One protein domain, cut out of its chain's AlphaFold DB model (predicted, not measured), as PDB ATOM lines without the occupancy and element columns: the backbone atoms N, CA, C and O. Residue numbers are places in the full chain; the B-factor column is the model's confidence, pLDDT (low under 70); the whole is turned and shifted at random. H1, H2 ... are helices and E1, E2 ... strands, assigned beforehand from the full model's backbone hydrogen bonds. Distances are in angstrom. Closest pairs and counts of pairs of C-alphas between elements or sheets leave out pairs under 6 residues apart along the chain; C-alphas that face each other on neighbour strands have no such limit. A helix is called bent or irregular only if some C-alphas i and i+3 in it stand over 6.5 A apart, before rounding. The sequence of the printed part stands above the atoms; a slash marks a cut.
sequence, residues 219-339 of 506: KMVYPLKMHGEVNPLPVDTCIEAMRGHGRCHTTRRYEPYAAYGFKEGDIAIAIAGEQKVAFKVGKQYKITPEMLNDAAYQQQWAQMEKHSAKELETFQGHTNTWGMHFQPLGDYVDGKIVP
ATOM      1  N   LYS A 219      93.399  26.715 147.214       90.25
ATOM      2  CA  LYS A 219      94.860  26.865 147.197       90.25
ATOM      3  C   LYS A 219      95.316  27.779 148.342       90.25
ATOM      4  O   LYS A 219      94.930  28.945 148.380       90.25
ATOM      5  N   MET A 220      96.161  27.249 149.225       88.25
ATOM      6  CA  MET A 220      96.818  27.944 150.345       88.25
ATOM      7  C   MET A 220      98.349  27.991 150.168       88.25
ATOM      8  O   MET A 220      99.100  28.029 151.133       88.25
ATOM      9  N   VAL A 221      98.810  28.015 148.912       81.50
ATOM     10  CA  VAL A 221     100.230  28.020 148.481       81.50
ATOM     11  C   VAL A 221     101.006  29.309 148.800       81.50
ATOM     12  O   VAL A 221     102.080  29.535 148.249       81.50
ATOM     13  N   TYR A 222     100.451  30.202 149.616       83.25
ATOM     14  CA  TYR A 222     101.023  31.523 149.862       83.25
ATOM     15  C   TYR A 222     101.869  31.524 151.144       83.25
ATOM     16  O   TYR A 222     101.458  30.915 152.136       83.25
ATOM     17  N   PRO A 223     103.014  32.228 151.168       89.56
ATOM     18  CA  PRO A 223     103.733  32.491 152.406       89.56
ATOM     19  C   PRO A 223     102.993  33.529 153.262       89.56
ATOM     20  O   PRO A 223     102.216  34.339 152.744       89.56
ATOM     21  N   LEU A 224     103.267  33.542 154.563       89.94
ATOM     22  CA  LEU A 224     102.816  34.569 155.488       89.94
ATOM     23  C   LEU A 224     103.473  35.911 155.139       89.94
ATOM     24  O   LEU A 224     104.694  36.044 155.066       89.94
ATOM     25  N   LYS A 225     102.646  36.923 154.873       93.50
ATOM     26  CA  LYS A 225     103.090  38.261 154.485       93.50
ATOM     27  C   LYS A 225     103.277  39.133 155.720       93.50
ATOM     28  O   LYS A 225     102.302  39.591 156.305       93.50
ATOM     29  N   MET A 226     104.538  39.346 156.104       89.94
ATOM     30  CA  MET A 226     104.897  40.108 157.309       89.94
ATOM     31  C   MET A 226     105.367  41.546 157.044       89.94
ATOM     32  O   MET A 226     105.526  42.305 157.986       89.94
ATOM     33  N   HIS A 227     105.597  41.955 155.789       89.81
ATOM     34  CA  HIS A 227     105.955  43.349 155.440       89.81
ATOM     35  C   HIS A 227     107.131  43.946 156.247       89.81
ATOM     36  O   HIS A 227     107.132  45.123 156.604       89.81
ATOM     37  N   GLY A 228     108.144  43.118 156.530       82.19
ATOM     38  CA  GLY A 228     109.333  43.486 157.310       82.19
ATOM     39  C   GLY A 228     109.181  43.355 158.830       82.19
ATOM     40  O   GLY A 228     110.152  43.572 159.550       82.19
ATOM     41  N   GLU A 229     108.000  42.984 159.326       80.81
ATOM     42  CA  GLU A 229     107.773  42.640 160.732       80.81
ATOM     43  C   GLU A 229     108.273  41.220 161.038       80.81
ATOM     44  O   GLU A 229     108.397  40.372 160.149       80.81
ATOM     45  N   VAL A 230     108.567  40.955 162.312       78.69
ATOM     46  CA  VAL A 230     108.964  39.621 162.780       78.69
ATOM     47  C   VAL A 230     107.754  38.690 162.708       78.69
ATOM     48  O   VAL A 230     106.676  39.039 163.182       78.69
ATOM     49  N   ASN A 231     107.924  37.500 162.128       79.56
ATOM     50  CA  ASN A 231     106.903  36.456 162.175       79.56
ATOM     51  C   ASN A 231     106.859  35.853 163.595       79.56
ATOM     52  O   ASN A 231     107.871  35.293 164.015       79.56
ATOM     53  N   PRO A 232     105.736  35.933 164.333       73.88
ATOM     54  CA  PRO A 232     105.621  35.315 165.654       73.88
ATOM     55  C   PRO A 232     105.428  33.790 165.588       73.88
ATOM     56  O   PRO A 232     105.435  33.131 166.624       73.88
ATOM     57  N   LEU A 233     105.212  33.218 164.397       70.44
ATOM     58  CA  LEU A 233     105.036  31.781 164.207       70.44
ATOM     59  C   LEU A 233     106.336  31.097 163.751       70.44
ATOM     60  O   LEU A 233     107.074  31.664 162.947       70.44
ATOM     61  N   PRO A 234     106.572  29.832 164.155       77.50
ATOM     62  CA  PRO A 234     107.699  29.023 163.677       77.50
ATOM     63  C   PRO A 234     107.496  28.475 162.249       77.50
ATOM     64  O   PRO A 234     108.279  27.646 161.795       77.50
ATOM     65  N   VAL A 235     106.440  28.908 161.552       80.88
ATOM     66  CA  VAL A 235     106.058  28.481 160.198       80.88
ATOM     67  C   VAL A 235     105.829  29.700 159.315       80.88
ATOM     68  O   VAL A 235     105.345  30.730 159.792       80.88
ATOM     69  N   ASP A 236     106.155  29.597 158.029       86.69
ATOM     70  CA  ASP A 236     106.099  30.709 157.076       86.69
ATOM     71  C   ASP A 236     105.049  30.530 155.970       86.69
ATOM     72  O   ASP A 236     104.893  31.429 155.145       86.69
ATOM     73  N   THR A 237     104.269  29.440 155.961       87.06
ATOM     74  CA  THR A 237     103.196  29.209 154.975       87.06
ATOM     75  C   THR A 237     101.785  29.329 155.558       87.06
ATOM     76  O   THR A 237     101.523  29.029 156.724       87.06
ATOM     77  N   CYS A 238     100.821  29.732 154.720       90.75
ATOM     78  CA  CYS A 238      99.410  29.815 155.115       90.75
ATOM     79  C   CYS A 238      98.831  28.456 155.530       90.75
ATOM     80  O   CYS A 238      97.980  28.417 156.414       90.75
ATOM     81  N   ILE A 239      99.250  27.361 154.886       90.75
ATOM     82  CA  ILE A 239      98.723  26.017 155.160       90.75
ATOM     83  C   ILE A 239      99.296  25.422 156.452       90.75
ATOM     84  O   ILE A 239      98.570  24.763 157.188       90.75
ATOM     85  N   GLU A 240     100.558  25.699 156.783       84.06
ATOM     86  CA  GLU A 240     101.138  25.295 158.066       84.06
ATOM     87  C   GLU A 240     100.595  26.157 159.198       84.06
ATOM     88  O   GLU A 240     100.298  25.629 160.262       84.06
ATOM     89  N   ALA A 241     100.307  27.438 158.949       83.44
ATOM     90  CA  ALA A 241      99.603  28.276 159.917       83.44
ATOM     91  C   ALA A 241      98.208  27.719 160.310       83.44
ATOM     92  O   ALA A 241      97.704  28.027 161.392       83.44
ATOM     93  N   MET A 242      97.589  26.876 159.467       85.25
ATOM     94  CA  MET A 242      96.353  26.140 159.789       85.25
ATOM     95  C   MET A 242      96.594  24.903 160.676       85.25
ATOM     96  O   MET A 242      95.668  24.469 161.358       85.25
ATOM     97  N   ARG A 243      97.810  24.338 160.698       81.62
ATOM     98  CA  ARG A 243      98.180  23.155 161.497       81.62
ATOM     99  C   ARG A 243      98.526  23.536 162.936       81.62
ATOM    100  O   ARG A 243      99.689  23.579 163.317       81.62
ATOM    101  N   GLY A 244      97.519  23.876 163.735       66.44
ATOM    102  CA  GLY A 244      97.699  24.170 165.167       66.44
ATOM    103  C   GLY A 244      98.304  25.544 165.500       66.44
ATOM    104  O   GLY A 244      98.286  25.948 166.655       66.44
ATOM    105  N   HIS A 245      98.745  26.327 164.512       72.88
ATOM    106  CA  HIS A 245      99.230  27.702 164.718       72.88
ATOM    107  C   HIS A 245      98.121  28.774 164.642       72.88
ATOM    108  O   HIS A 245      98.395  29.973 164.566       72.88
ATOM    109  N   GLY A 246      96.852  28.356 164.694       71.06
ATOM    110  CA  GLY A 246      95.699  29.225 164.940       71.06
ATOM    111  C   GLY A 246      95.220  30.081 163.763       71.06
ATOM    112  O   GLY A 246      94.470  31.028 164.003       71.06
ATOM    113  N   ARG A 247      95.632  29.815 162.513       86.38
ATOM    114  CA  ARG A 247      95.000  30.456 161.346       86.38
ATOM    115  C   ARG A 247      93.591  29.895 161.145       86.38
ATOM    116  O   ARG A 247      93.431  28.695 160.941       86.38
ATOM    117  N   CYS A 248      92.590  30.770 161.149       87.19
ATOM    118  CA  CYS A 248      91.165  30.416 161.065       87.19
ATOM    119  C   CYS A 248      90.357  31.310 160.104       87.19
ATOM    120  O   CYS A 248      89.124  31.286 160.113       87.19
ATOM    121  N   HIS A 249      91.026  32.122 159.281       95.06
ATOM    122  CA  HIS A 249      90.381  32.998 158.304       95.06
ATOM    123  C   HIS A 249      91.151  33.070 156.978       95.06
ATOM    124  O   HIS A 249      92.364  32.830 156.918       95.06
ATOM    125  N   THR A 250      90.431  33.379 155.894       94.19
ATOM    126  CA  THR A 250      91.032  33.753 154.614       94.19
ATOM    127  C   THR A 250      90.247  34.814 153.845       94.19
ATOM    128  O   THR A 250      89.034  34.698 153.659       94.19
ATOM    129  N   THR A 251      90.965  35.818 153.342       95.06
ATOM    130  CA  THR A 251      90.444  36.871 152.470       95.06
ATOM    131  C   THR A 251      90.683  36.543 150.994       95.06
ATOM    132  O   THR A 251      91.730  36.022 150.589       95.06
ATOM    133  N   ARG A 252      89.692  36.851 150.153       93.50
ATOM    134  CA  ARG A 252      89.707  36.686 148.692       93.50
ATOM    135  C   ARG A 252      89.116  37.919 148.010       93.50
ATOM    136  O   ARG A 252      88.319  38.638 148.597       93.50
ATOM    137  N   ARG A 253      89.471  38.146 146.741       94.06
ATOM    138  CA  ARG A 253      88.877  39.199 145.883       94.06
ATOM    139  C   ARG A 253      87.667  38.682 145.075       94.06
ATOM    140  O   ARG A 253      87.435  39.120 143.950       94.06
ATOM    141  N   TYR A 254      86.966  37.684 145.616       93.75
ATOM    142  CA  TYR A 254      85.789  37.036 145.036       93.75
ATOM    143  C   TYR A 254      85.003  36.267 146.106       93.75
ATOM    144  O   TYR A 254      85.559  35.885 147.134       93.75
ATOM    145  N   GLU A 255      83.733  35.990 145.814       93.88
ATOM    146  CA  GLU A 255      82.807  35.197 146.634       93.88
ATOM    147  C   GLU A 255      83.297  33.744 146.809       93.88
ATOM    148  O   GLU A 255      83.340  32.999 145.820       93.88
ATOM    149  N   PRO A 256      83.663  33.295 148.029       93.38
ATOM    150  CA  PRO A 256      84.245  31.966 148.213       93.38
ATOM    151  C   PRO A 256      83.241  30.841 147.917       93.38
ATOM    152  O   PRO A 256      83.574  29.922 147.169       93.38
ATOM    153  N   TYR A 257      81.998  30.943 148.403       93.06
ATOM    154  CA  TYR A 257      80.934  29.962 148.146       93.06
ATOM    155  C   TYR A 257      80.675  29.758 146.648       93.06
ATOM    156  O   TYR A 257      80.533  28.623 146.202       93.06
ATOM    157  N   ALA A 258      80.676  30.831 145.851       93.00
ATOM    158  CA  ALA A 258      80.454  30.760 144.409       93.00
ATOM    159  C   ALA A 258      81.673  30.186 143.663       93.00
ATOM    160  O   ALA A 258      81.527  29.360 142.761       93.00
ATOM    161  N   ALA A 259      82.890  30.587 144.048       93.62
ATOM    162  CA  ALA A 259      84.118  30.116 143.408       93.62
ATOM    163  C   ALA A 259      84.390  28.623 143.678       93.62
ATOM    164  O   ALA A 259      84.760  27.869 142.761       93.62
ATOM    165  N   TYR A 260      84.195  28.201 144.931       94.50
ATOM    166  CA  TYR A 260      84.541  26.868 145.415       94.50
ATOM    167  C   TYR A 260      83.353  25.900 145.486       94.50
ATOM    168  O   TYR A 260      83.578  24.704 145.353       94.50
ATOM    169  N   GLY A 261      82.105  26.356 145.609       93.94
ATOM    170  CA  GLY A 261      80.931  25.471 145.636       93.94
ATOM    171  C   GLY A 261      80.727  24.734 146.965       93.94
ATOM    172  O   GLY A 261      80.343  23.566 146.957       93.94
ATOM    173  N   PHE A 262      81.000  25.407 148.084       94.00
ATOM    174  CA  PHE A 262      80.667  24.972 149.447       94.00
ATOM    175  C   PHE A 262      79.852  26.063 150.167       94.00
ATOM    176  O   PHE A 262      79.848  27.224 149.750       94.00
ATOM    177  N   LYS A 263      79.205  25.718 151.277       92.12
ATOM    178  CA  LYS A 263      78.460  26.632 152.166       92.12
ATOM    179  C   LYS A 263      78.962  26.536 153.611       92.12
ATOM    180  O   LYS A 263      79.782  25.692 153.935       92.12
ATOM    181  N   GLU A 264      78.479  27.402 154.495       89.56
ATOM    182  CA  GLU A 264      78.778  27.304 155.929       89.56
ATOM    183  C   GLU A 264      78.326  25.950 156.517       89.56
ATOM    184  O   GLU A 264      77.260  25.434 156.174       89.56
ATOM    185  N   GLY A 265      79.166  25.362 157.374       83.88
ATOM    186  CA  GLY A 265      78.982  24.040 157.981       83.88
ATOM    187  C   GLY A 265      79.552  22.860 157.181       83.88
ATOM    188  O   GLY A 265      79.776  21.804 157.769       83.88
ATOM    189  N   ASP A 266      79.822  23.039 155.885       90.62
ATOM    190  CA  ASP A 266      80.436  22.029 155.012       90.62
ATOM    191  C   ASP A 266      81.886  21.689 155.427       90.62
ATOM    192  O   ASP A 266      82.543  22.462 156.128       90.62
ATOM    193  N   ILE A 267      82.426  20.564 154.938       91.38
ATOM    194  CA  ILE A 267      83.847  20.207 155.090       91.38
ATOM    195  C   ILE A 267      84.542  20.301 153.729       91.38
ATOM    196  O   ILE A 267      84.168  19.634 152.764       91.38
ATOM    197  N   ALA A 268      85.581  21.130 153.657       95.62
ATOM    198  CA  ALA A 268      86.356  21.394 152.450       95.62
ATOM    199  C   ALA A 268      87.854  21.131 152.685       95.62
ATOM    200  O   ALA A 268      88.289  20.865 153.806       95.62
ATOM    201  N   ILE A 269      88.651  21.175 151.611       96.06
ATOM    202  CA  ILE A 269      90.100  20.919 151.653       96.06
ATOM    203  C   ILE A 269      90.870  22.179 151.254       96.06
ATOM    204  O   ILE A 269      90.589  22.791 150.223       96.06
ATOM    205  N   ALA A 270      91.890  22.531 152.033       95.25
ATOM    206  CA  ALA A 270      92.946  23.469 151.669       95.25
ATOM    207  C   ALA A 270      94.166  22.689 151.151       95.25
ATOM    208  O   ALA A 270      94.517  21.660 151.721       95.25
ATOM    209  N   ILE A 271      94.809  23.161 150.080       93.38
ATOM    210  CA  ILE A 271      95.944  22.486 149.430       93.38
ATOM    211  C   ILE A 271      97.138  23.413 149.201       93.38
ATOM    212  O   ILE A 271      96.974  24.561 148.771       93.38
ATOM    213  N   ALA A 272      98.345  22.886 149.401       88.38
ATOM    214  CA  ALA A 272      99.587  23.489 148.930       88.38
ATOM    215  C   ALA A 272     100.633  22.404 148.630       88.38
ATOM    216  O   ALA A 272     101.083  21.699 149.528       88.38
ATOM    217  N   GLY A 273     101.009  22.241 147.360       85.56
ATOM    218  CA  GLY A 273     101.813  21.086 146.949       85.56
ATOM    219  C   GLY A 273     101.097  19.775 147.295       85.56
ATOM    220  O   GLY A 273      99.925  19.603 146.955       85.56
ATOM    221  N   GLU A 274     101.791  18.878 147.991       85.88
ATOM    222  CA  GLU A 274     101.246  17.598 148.470       85.88
ATOM    223  C   GLU A 274     100.425  17.733 149.762       85.88
ATOM    224  O   GLU A 274      99.598  16.873 150.063       85.88
ATOM    225  N   GLN A 275     100.613  18.827 150.507       85.94
ATOM    226  CA  GLN A 275      99.934  19.078 151.770       85.94
ATOM    227  C   GLN A 275      98.440  19.360 151.547       85.94
ATOM    228  O   GLN A 275      98.069  20.227 150.747       85.94
ATOM    229  N   LYS A 276      97.582  18.653 152.293       93.12
ATOM    230  CA  LYS A 276      96.120  18.792 152.267       93.12
ATOM    231  C   LYS A 276      95.601  18.906 153.694       93.12
ATOM    232  O   LYS A 276      95.855  18.016 154.494       93.12
ATOM    233  N   VAL A 277      94.843  19.953 153.990       91.69
ATOM    234  CA  VAL A 277      94.220  20.174 155.303       91.69
ATOM    235  C   VAL A 277      92.708  20.173 155.134       91.69
ATOM    236  O   VAL A 277      92.180  20.960 154.346       91.69
ATOM    237  N   ALA A 278      92.005  19.307 155.858       90.94
ATOM    238  CA  ALA A 278      90.554  19.376 155.956       90.94
ATOM    239  C   ALA A 278      90.152  20.496 156.922       90.94
ATOM    240  O   ALA A 278      90.774  20.685 157.969       90.94
ATOM    241  N   PHE A 279      89.102  21.237 156.583       90.44
ATOM    242  CA  PHE A 279      88.556  22.281 157.442       90.44
ATOM    243  C   PHE A 279      87.031  22.345 157.340       90.44
ATOM    244  O   PHE A 279      86.455  22.087 156.280       90.44
ATOM    245  N   LYS A 280      86.377  22.734 158.434       86.06
ATOM    246  CA  LYS A 280      84.955  23.084 158.446       86.06
ATOM    247  C   LYS A 280      84.792  24.528 157.977       86.06
ATOM    248  O   LYS A 280      85.443  25.429 158.509       86.06
ATOM    249  N   VAL A 281      83.947  24.746 156.976       89.75
ATOM    250  CA  VAL A 281      83.634  26.069 156.423       89.75
ATOM    251  C   VAL A 281      82.819  26.854 157.452       89.75
ATOM    252  O   VAL A 281      81.758  26.403 157.880       89.75
ATOM    253  N   GLY A 282      83.305  28.026 157.850       86.31
ATOM    254  CA  GLY A 282      82.588  28.955 158.722       86.31
ATOM    255  C   GLY A 282      81.892  30.073 157.943       86.31
ATOM    256  O   GLY A 282      81.759  30.025 156.717       86.31
ATOM    257  N   LYS A 283      81.477  31.109 158.678       89.56
ATOM    258  CA  LYS A 283      80.823  32.302 158.136       89.56
ATOM    259  C   LYS A 283      81.620  32.943 157.000       89.56
ATOM    260  O   LYS A 283      82.823  33.189 157.115       89.56
ATOM    261  N   GLN A 284      80.908  33.275 155.927       92.12
ATOM    262  CA  GLN A 284      81.411  33.985 154.753       92.12
ATOM    263  C   GLN A 284      80.744  35.356 154.666       92.12
ATOM    264  O   GLN A 284      79.534  35.468 154.853       92.12
ATOM    265  N   TYR A 285      81.521  36.406 154.411       93.44
ATOM    266  CA  TYR A 285      81.016  37.777 154.448       93.44
ATOM    267  C   TYR A 285      81.811  38.702 153.530       93.44
ATOM    268  O   TYR A 285      83.006  38.513 153.302       93.44
ATOM    269  N   LYS A 286      81.141  39.729 153.005       95.44
ATOM    270  CA  LYS A 286      81.796  40.786 152.242       95.44
ATOM    271  C   LYS A 286      82.532  41.715 153.207       95.44
ATOM    272  O   LYS A 286      81.935  42.188 154.170       95.44
ATOM    273  N   ILE A 287      83.806  41.982 152.938       93.62
ATOM    274  CA  ILE A 287      84.609  42.944 153.697       93.62
ATOM    275  C   ILE A 287      84.405  44.305 153.036       93.62
ATOM    276  O   ILE A 287      84.683  44.470 151.846       93.62
ATOM    277  N   THR A 288      83.864  45.264 153.782       92.75
ATOM    278  CA  THR A 288      83.551  46.593 153.246       92.75
ATOM    279  C   THR A 288      84.762  47.534 153.332       92.75
ATOM    280  O   THR A 288      85.685  47.274 154.111       92.75
ATOM    281  N   PRO A 289      84.795  48.640 152.564       92.06
ATOM    282  CA  PRO A 289      85.843  49.654 152.697       92.06
ATOM    283  C   PRO A 289      85.947  50.224 154.115       92.06
ATOM    284  O   PRO A 289      87.045  50.523 154.568       92.06
ATOM    285  N   GLU A 290      84.833  50.337 154.838       91.50
ATOM    286  CA  GLU A 290      84.808  50.795 156.228       91.50
ATOM    287  C   GLU A 290      85.540  49.798 157.135       91.50
ATOM    288  O   GLU A 290      86.395  50.207 157.912       91.50
ATOM    289  N   MET A 291      85.299  48.491 156.965       89.19
ATOM    290  CA  MET A 291      86.014  47.439 157.702       89.19
ATOM    291  C   MET A 291      87.519  47.448 157.402       89.19
ATOM    292  O   MET A 291      88.322  47.324 158.318       89.19
ATOM    293  N   LEU A 292      87.926  47.645 156.140       91.19
ATOM    294  CA  LEU A 292      89.349  47.730 155.766       91.19
ATOM    295  C   LEU A 292      90.083  48.917 156.420       91.19
ATOM    296  O   LEU A 292      91.304  48.862 156.566       91.19
ATOM    297  N   ASN A 293      89.358  49.972 156.801       88.44
ATOM    298  CA  ASN A 293      89.896  51.152 157.483       88.44
ATOM    299  C   ASN A 293      89.709  51.113 159.014       88.44
ATOM    300  O   ASN A 293      90.198  52.006 159.704       88.44
ATOM    301  N   ASP A 294      89.019  50.105 159.554       88.19
ATOM    302  CA  ASP A 294      88.810  49.956 160.992       88.19
ATOM    303  C   ASP A 294      90.016  49.274 161.659       88.19
ATOM    304  O   ASP A 294      90.406  48.155 161.317       88.19
ATOM    305  N   ALA A 295      90.612  49.953 162.641       83.06
ATOM    306  CA  ALA A 295      91.820  49.486 163.312       83.06
ATOM    307  C   ALA A 295      91.597  48.222 164.164       83.06
ATOM    308  O   ALA A 295      92.506  47.399 164.284       83.06
ATOM    309  N   ALA A 296      90.406  48.030 164.743       77.06
ATOM    310  CA  ALA A 296      90.100  46.828 165.516       77.06
ATOM    311  C   ALA A 296      89.909  45.621 164.584       77.06
ATOM    312  O   ALA A 296      90.452  44.546 164.851       77.06
ATOM    313  N   TYR A 297      89.230  45.815 163.448       82.19
ATOM    314  CA  TYR A 297      89.104  44.803 162.404       82.19
ATOM    315  C   TYR A 297      90.464  44.423 161.809       82.19
ATOM    316  O   TYR A 297      90.740  43.234 161.669       82.19
ATOM    317  N   GLN A 298      91.346  45.388 161.519       85.44
ATOM    318  CA  GLN A 298      92.715  45.124 161.050       85.44
ATOM    319  C   GLN A 298      93.496  44.216 162.015       85.44
ATOM    320  O   GLN A 298      94.120  43.245 161.582       85.44
ATOM    321  N   GLN A 299      93.431  44.493 163.322       77.06
ATOM    322  CA  GLN A 299      94.094  43.683 164.350       77.06
ATOM    323  C   GLN A 299      93.473  42.285 164.474       77.06
ATOM    324  O   GLN A 299      94.194  41.286 164.481       77.06
ATOM    325  N   GLN A 300      92.140  42.184 164.506       70.00
ATOM    326  CA  GLN A 300      91.444  40.897 164.542       70.00
ATOM    327  C   GLN A 300      91.751  40.062 163.287       70.00
ATOM    328  O   GLN A 300      92.036  38.869 163.383       70.00
ATOM    329  N   TRP A 301      91.746  40.684 162.107       90.12
ATOM    330  CA  TRP A 301      92.080  40.040 160.839       90.12
ATOM    331  C   TRP A 301      93.514  39.502 160.839       90.12
ATOM    332  O   TRP A 301      93.719  38.326 160.529       90.12
ATOM    333  N   ALA A 302      94.491  40.306 161.274       84.12
ATOM    334  CA  ALA A 302      95.884  39.880 161.405       84.12
ATOM    335  C   ALA A 302      96.024  38.677 162.356       84.12
ATOM    336  O   ALA A 302      96.695  37.696 162.031       84.12
ATOM    337  N   GLN A 303      95.313  38.687 163.491       75.19
ATOM    338  CA  GLN A 303      95.291  37.563 164.433       75.19
ATOM    339  C   GLN A 303      94.659  36.290 163.856       75.19
ATOM    340  O   GLN A 303      95.114  35.198 164.200       75.19
ATOM    341  N   MET A 304      93.642  36.390 162.995       84.38
ATOM    342  CA  MET A 304      92.973  35.227 162.393       84.38
ATOM    343  C   MET A 304      93.685  34.688 161.144       84.38
ATOM    344  O   MET A 304      93.611  33.490 160.866       84.38
ATOM    345  N   GLU A 305      94.369  35.545 160.381       89.62
ATOM    346  CA  GLU A 305      95.104  35.151 159.170       89.62
ATOM    347  C   GLU A 305      96.586  34.875 159.414       89.62
ATOM    348  O   GLU A 305      97.208  34.179 158.615       89.62
ATOM    349  N   LYS A 306      97.160  35.358 160.521       90.56
ATOM    350  CA  LYS A 306      98.602  35.262 160.813       90.56
ATOM    351  C   LYS A 306      99.469  35.969 159.760       90.56
ATOM    352  O   LYS A 306     100.603  35.588 159.493       90.56
ATOM    353  N   HIS A 307      98.906  37.000 159.139       91.62
ATOM    354  CA  HIS A 307      99.620  37.970 158.316       91.62
ATOM    355  C   HIS A 307      99.858  39.242 159.136       91.62
ATOM    356  O   HIS A 307      99.128  39.509 160.091       91.62
ATOM    357  N   SER A 308     100.833  40.062 158.737       91.56
ATOM    358  CA  SER A 308     100.887  41.458 159.180       91.56
ATOM    359  C   SER A 308      99.599  42.173 158.774       91.56
ATOM    360  O   SER A 308      99.102  41.962 157.665       91.56
ATOM    361  N   ALA A 309      99.090  43.064 159.628       90.25
ATOM    362  CA  ALA A 309      97.911  43.880 159.327       90.25
ATOM    363  C   ALA A 309      98.059  44.677 158.014       90.25
ATOM    364  O   ALA A 309      97.071  44.878 157.310       90.25
ATOM    365  N   LYS A 310      99.293  45.035 157.622       92.88
ATOM    366  CA  LYS A 310      99.609  45.709 156.350       92.88
ATOM    367  C   LYS A 310      99.230  44.894 155.111       92.88
ATOM    368  O   LYS A 310      98.943  45.467 154.067       92.88
ATOM    369  N   GLU A 311      99.171  43.563 155.196       94.44
ATOM    370  CA  GLU A 311      98.703  42.743 154.068       94.44
ATOM    371  C   GLU A 311      97.226  43.015 153.740       94.44
ATOM    372  O   GLU A 311      96.824  42.891 152.581       94.44
ATOM    373  N   LEU A 312      96.423  43.465 154.715       92.38
ATOM    374  CA  LEU A 312      95.031  43.846 154.480       92.38
ATOM    375  C   LEU A 312      94.912  45.095 153.588       92.38
ATOM    376  O   LEU A 312      93.952  45.209 152.822       92.38
ATOM    377  N   GLU A 313      95.907  45.989 153.607       90.38
ATOM    378  CA  GLU A 313      95.958  47.175 152.738       90.38
ATOM    379  C   GLU A 313      95.977  46.787 151.252       90.38
ATOM    380  O   GLU A 313      95.401  47.483 150.418       90.38
ATOM    381  N   THR A 314      96.521  45.611 150.911       92.81
ATOM    382  CA  THR A 314      96.507  45.085 149.534       92.81
ATOM    383  C   THR A 314      95.093  44.799 149.005       92.81
ATOM    384  O   THR A 314      94.922  44.565 147.807       92.81
ATOM    385  N   PHE A 315      94.066  44.809 149.860       92.50
ATOM    386  CA  PHE A 315      92.661  44.652 149.474       92.50
ATOM    387  C   PHE A 315      91.900  45.984 149.364       92.50
ATOM    388  O   PHE A 315      90.737  45.979 148.948       92.50
ATOM    389  N   GLN A 316      92.534  47.124 149.667       89.44
ATOM    390  CA  GLN A 316      91.945  48.446 149.444       89.44
ATOM    391  C   GLN A 316      91.662  48.690 147.952       89.44
ATOM    392  O   GLN A 316      92.318  48.146 147.065       89.44
ATOM    393  N   GLY A 317      90.619  49.473 147.663       85.69
ATOM    394  CA  GLY A 317      90.160  49.748 146.294       85.69
ATOM    395  C   GLY A 317      89.455  48.579 145.585       85.69
ATOM    396  O   GLY A 317      88.861  48.784 144.527       85.69
ATOM    397  N   HIS A 318      89.449  47.367 146.150       87.44
ATOM    398  CA  HIS A 318      88.758  46.218 145.564       87.44
ATOM    399  C   HIS A 318      87.299  46.119 146.041       87.44
ATOM    400  O   HIS A 318      87.008  45.923 147.217       87.44
ATOM    401  N   THR A 319      86.356  46.198 145.099       82.50
ATOM    402  CA  THR A 319      84.901  46.212 145.364       82.50
ATOM    403  C   THR A 319      84.295  44.843 145.693       82.50
ATOM    404  O   THR A 319      83.110  44.762 146.036       82.50
ATOM    405  N   ASN A 320      85.082  43.769 145.584       90.69
ATOM    406  CA  ASN A 320      84.657  42.385 145.799       90.69
ATOM    407  C   ASN A 320      85.573  41.629 146.775       90.69
ATOM    408  O   ASN A 320      85.917  40.473 146.548       90.69
ATOM    409  N   THR A 321      86.013  42.294 147.843       95.50
ATOM    410  CA  THR A 321      86.779  41.659 148.921       95.50
ATOM    411  C   THR A 321      85.837  40.887 149.850       95.50
ATOM    412  O   THR A 321      84.833  41.423 150.315       95.50
ATOM    413  N   TRP A 322      86.152  39.621 150.116       96.31
ATOM    414  CA  TRP A 322      85.376  38.706 150.956       96.31
ATOM    415  C   TRP A 322      86.268  38.003 151.966       96.31
ATOM    416  O   TRP A 322      87.367  37.570 151.621       96.31
ATOM    417  N   GLY A 323      85.757  37.850 153.183       94.94
ATOM    418  CA  GLY A 323      86.331  37.037 154.241       94.94
ATOM    419  C   GLY A 323      85.581  35.716 154.389       94.94
ATOM    420  O   GLY A 323      84.370  35.633 154.162       94.94
ATOM    421  N   MET A 324      86.309  34.675 154.776       94.19
ATOM    422  CA  MET A 324      85.761  33.377 155.147       94.19
ATOM    423  C   MET A 324      86.472  32.864 156.393       94.19
ATOM    424  O   MET A 324      87.686  32.659 156.374       94.19
ATOM    425  N   HIS A 325      85.705  32.589 157.446       90.06
ATOM    426  CA  HIS A 325      86.193  31.820 158.587       90.06
ATOM    427  C   HIS A 325      86.251  30.327 158.257       90.06
ATOM    428  O   HIS A 325      85.465  29.819 157.457       90.06
ATOM    429  N   PHE A 326      87.143  29.603 158.920       85.44
ATOM    430  CA  PHE A 326      87.184  28.148 158.899       85.44
ATOM    431  C   PHE A 326      87.789  27.596 160.189       85.44
ATOM    432  O   PHE A 326      88.610  28.245 160.835       85.44
ATOM    433  N   GLN A 327      87.418  26.366 160.529       83.38
ATOM    434  CA  GLN A 327      88.041  25.589 161.597       83.38
ATOM    435  C   GLN A 327      88.893  24.485 160.956       83.38
ATOM    436  O   GLN A 327      88.320  23.588 160.332       83.38
ATOM    437  N   PRO A 328      90.235  24.531 161.052       82.44
ATOM    438  CA  PRO A 328      91.086  23.412 160.656       82.44
ATOM    439  C   PRO A 328      90.726  22.156 161.467       82.44
ATOM    440  O   PRO A 328      90.544  22.248 162.677       82.44
ATOM    441  N   LEU A 329      90.594  21.005 160.803       76.25
ATOM    442  CA  LEU A 329      90.190  19.733 161.428       76.25
ATOM    443  C   LEU A 329      91.327  18.705 161.482       76.25
ATOM    444  O   LEU A 329      91.305  17.818 162.327       76.25
ATOM    445  N   GLY A 330      92.292  18.795 160.566       78.75
ATOM    446  CA  GLY A 330      93.397  17.845 160.467       78.75
ATOM    447  C   GLY A 330      93.978  17.749 159.057       78.75
ATOM    448  O   GLY A 330      93.487  18.383 158.117       78.75
ATOM    449  N   ASP A 331      95.018  16.940 158.898       84.31
ATOM    450  CA  ASP A 331      95.558  16.569 157.593       84.31
ATOM    451  C   ASP A 331      94.596  15.614 156.863       84.31
ATOM    452  O   ASP A 331      94.023  14.699 157.454       84.31
ATOM    453  N   TYR A 332      94.395  15.826 155.560       89.00
ATOM    454  CA  TYR A 332      93.512  14.997 154.739       89.00
ATOM    455  C   TYR A 332      94.315  13.972 153.932       89.00
ATOM    456  O   TYR A 332      94.852  14.280 152.861       89.00
ATOM    457  N   VAL A 333      94.371  12.746 154.448       84.88
ATOM    458  CA  VAL A 333      95.174  11.636 153.916       84.88
ATOM    459  C   VAL A 333      94.250  10.463 153.596       84.88
ATOM    460  O   VAL A 333      93.413  10.084 154.410       84.88
ATOM    461  N   ASP A 334      94.357   9.919 152.381       85.06
ATOM    462  CA  ASP A 334      93.649   8.713 151.917       85.06
ATOM    463  C   ASP A 334      92.139   8.660 152.224       85.06
ATOM    464  O   ASP A 334      91.576   7.632 152.598       85.06
ATOM    465  N   GLY A 335      91.460   9.798 152.044       83.31
ATOM    466  CA  GLY A 335      90.012   9.922 152.247       83.31
ATOM    467  C   GLY A 335      89.582  10.173 153.695       83.31
ATOM    468  O   GLY A 335      88.385  10.266 153.963       83.31
ATOM    469  N   LYS A 336      90.535  10.288 154.625       82.19
ATOM    470  CA  LYS A 336      90.301  10.479 156.058       82.19
ATOM    471  C   LYS A 336      90.853  11.820 156.527       82.19
ATOM    472  O   LYS A 336      91.815  12.341 155.966       82.19
ATOM    473  N   ILE A 337      90.242  12.356 157.579       80.38
ATOM    474  CA  ILE A 337      90.846  13.418 158.384       80.38
ATOM    475  C   ILE A 337      91.680  12.719 159.454       80.38
ATOM    476  O   ILE A 337      91.162  11.886 160.194       80.38
ATOM    477  N   VAL A 338      92.967  13.033 159.494       77.44
ATOM    478  CA  VAL A 338      93.887  12.645 160.560       77.44
ATOM    479  C   VAL A 338      94.125  13.910 161.383       77.44
ATOM    480  O   VAL A 338      94.465  14.927 160.772       77.44
ATOM    481  N   PRO A 339      93.944  13.907 162.718       73.00
ATOM    482  CA  PRO A 339      94.314  15.049 163.551       73.00
ATOM    483  C   PRO A 339      95.730  15.518 163.209       73.00
ATOM    484  O   PRO A 339      96.584  14.696 162.863       73.00
TER     485      PRO A 339
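What this domain is: This is residues 219 to 339 of the 506 residues of an uncharacterized protein of Pseudanabaena biceps PCC 7429 (UniProt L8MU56). Two long, bent strands, E3 and E4, run side by side in opposite directions as the backbone of a strongly twisted sheet, with E2 beside E3 and E5 beside E4 towards one end, and E1 beside E4 towards the other. Three helices, H2, H3 and H4, gather at the E1 end, where H3 reaches the sheet with its residues 301 to 305; H1 only grazes the sheet, and residues 219 to 248 make a wide loop with no named element before E1. The printed part has 121 residues, with four named helices and five named strands in the order E1 H1 E2 E3 H2 H3 H4 E4 E5. The sheet is branched and antiparallel, and the class is mixed, helices and strands. The whole is compact, with a radius of gyration of the C-alphas of 14.2 A and spans of 42 by 33 by 21 A.

Where its parts are: The printed part begins at C-alpha 219, at (94.860, 26.865, 147.197). E1, residues 249 to 252, begins at C-alpha 249, at (90.381, 32.998, 158.304). H1 is residues 256 to 260 and E2 residues 267 to 272, 17.2 A long. E3, residues 275 to 286, is 28.3 A long and bends by 75 degrees at residue 283. H2 is residues 289 to 293, H3 residues 295 to 305, 15.3 A long, and H4 residues 309 to 315, 11.2 A long. E4, residues 322 to 333, is 28.9 A long and bends by 73 degrees at residue 329. E5, residues 336 to 338, ends at C-alpha 338, at (93.887, 12.645, 160.560).

How they stand to each other: E2 and E3 form a hairpin, with N 270 and O 277 2.8 A apart. E3 and E4 are antiparallel at 160 degrees, with N 282 and O 325 2.8 A apart. E4 has E1 and E5 on one side and E3 on the other side; N 250 and O 324 are 2.9 A apart, and in the hairpin of E4 and E5, N 331 and O 338 are 2.8 A apart. H3 is on the sheet, and the closest C-alphas of H3 and E1, those of Glu 305 and His 249, are 5.3 A apart. H3 and H4 touch, about perpendicular at 87 degrees, with the closest C-alphas, those of Ala 302 and Ala 309, 4.9 A apart. H2 and H4 only just touch, with 3 pairs of C-alphas within 8 A, the closest being those of Leu 292 and Leu 312, at 7.0 A. Every O i to N i+4 pair is within hydrogen-bond range in H1, H2 and H3; in H4 it is 0 of 3, beside 4 of 4 O i to N i+3 pairs.

The domain as a whole: The two C-alphas farthest apart, those of Glu 290 and Asp 334, are 43.2 A apart. The printed part has no cut, and no link between named elements is long. The mean pLDDT of the printed part is 87.4, and residue 244 alone is under 70.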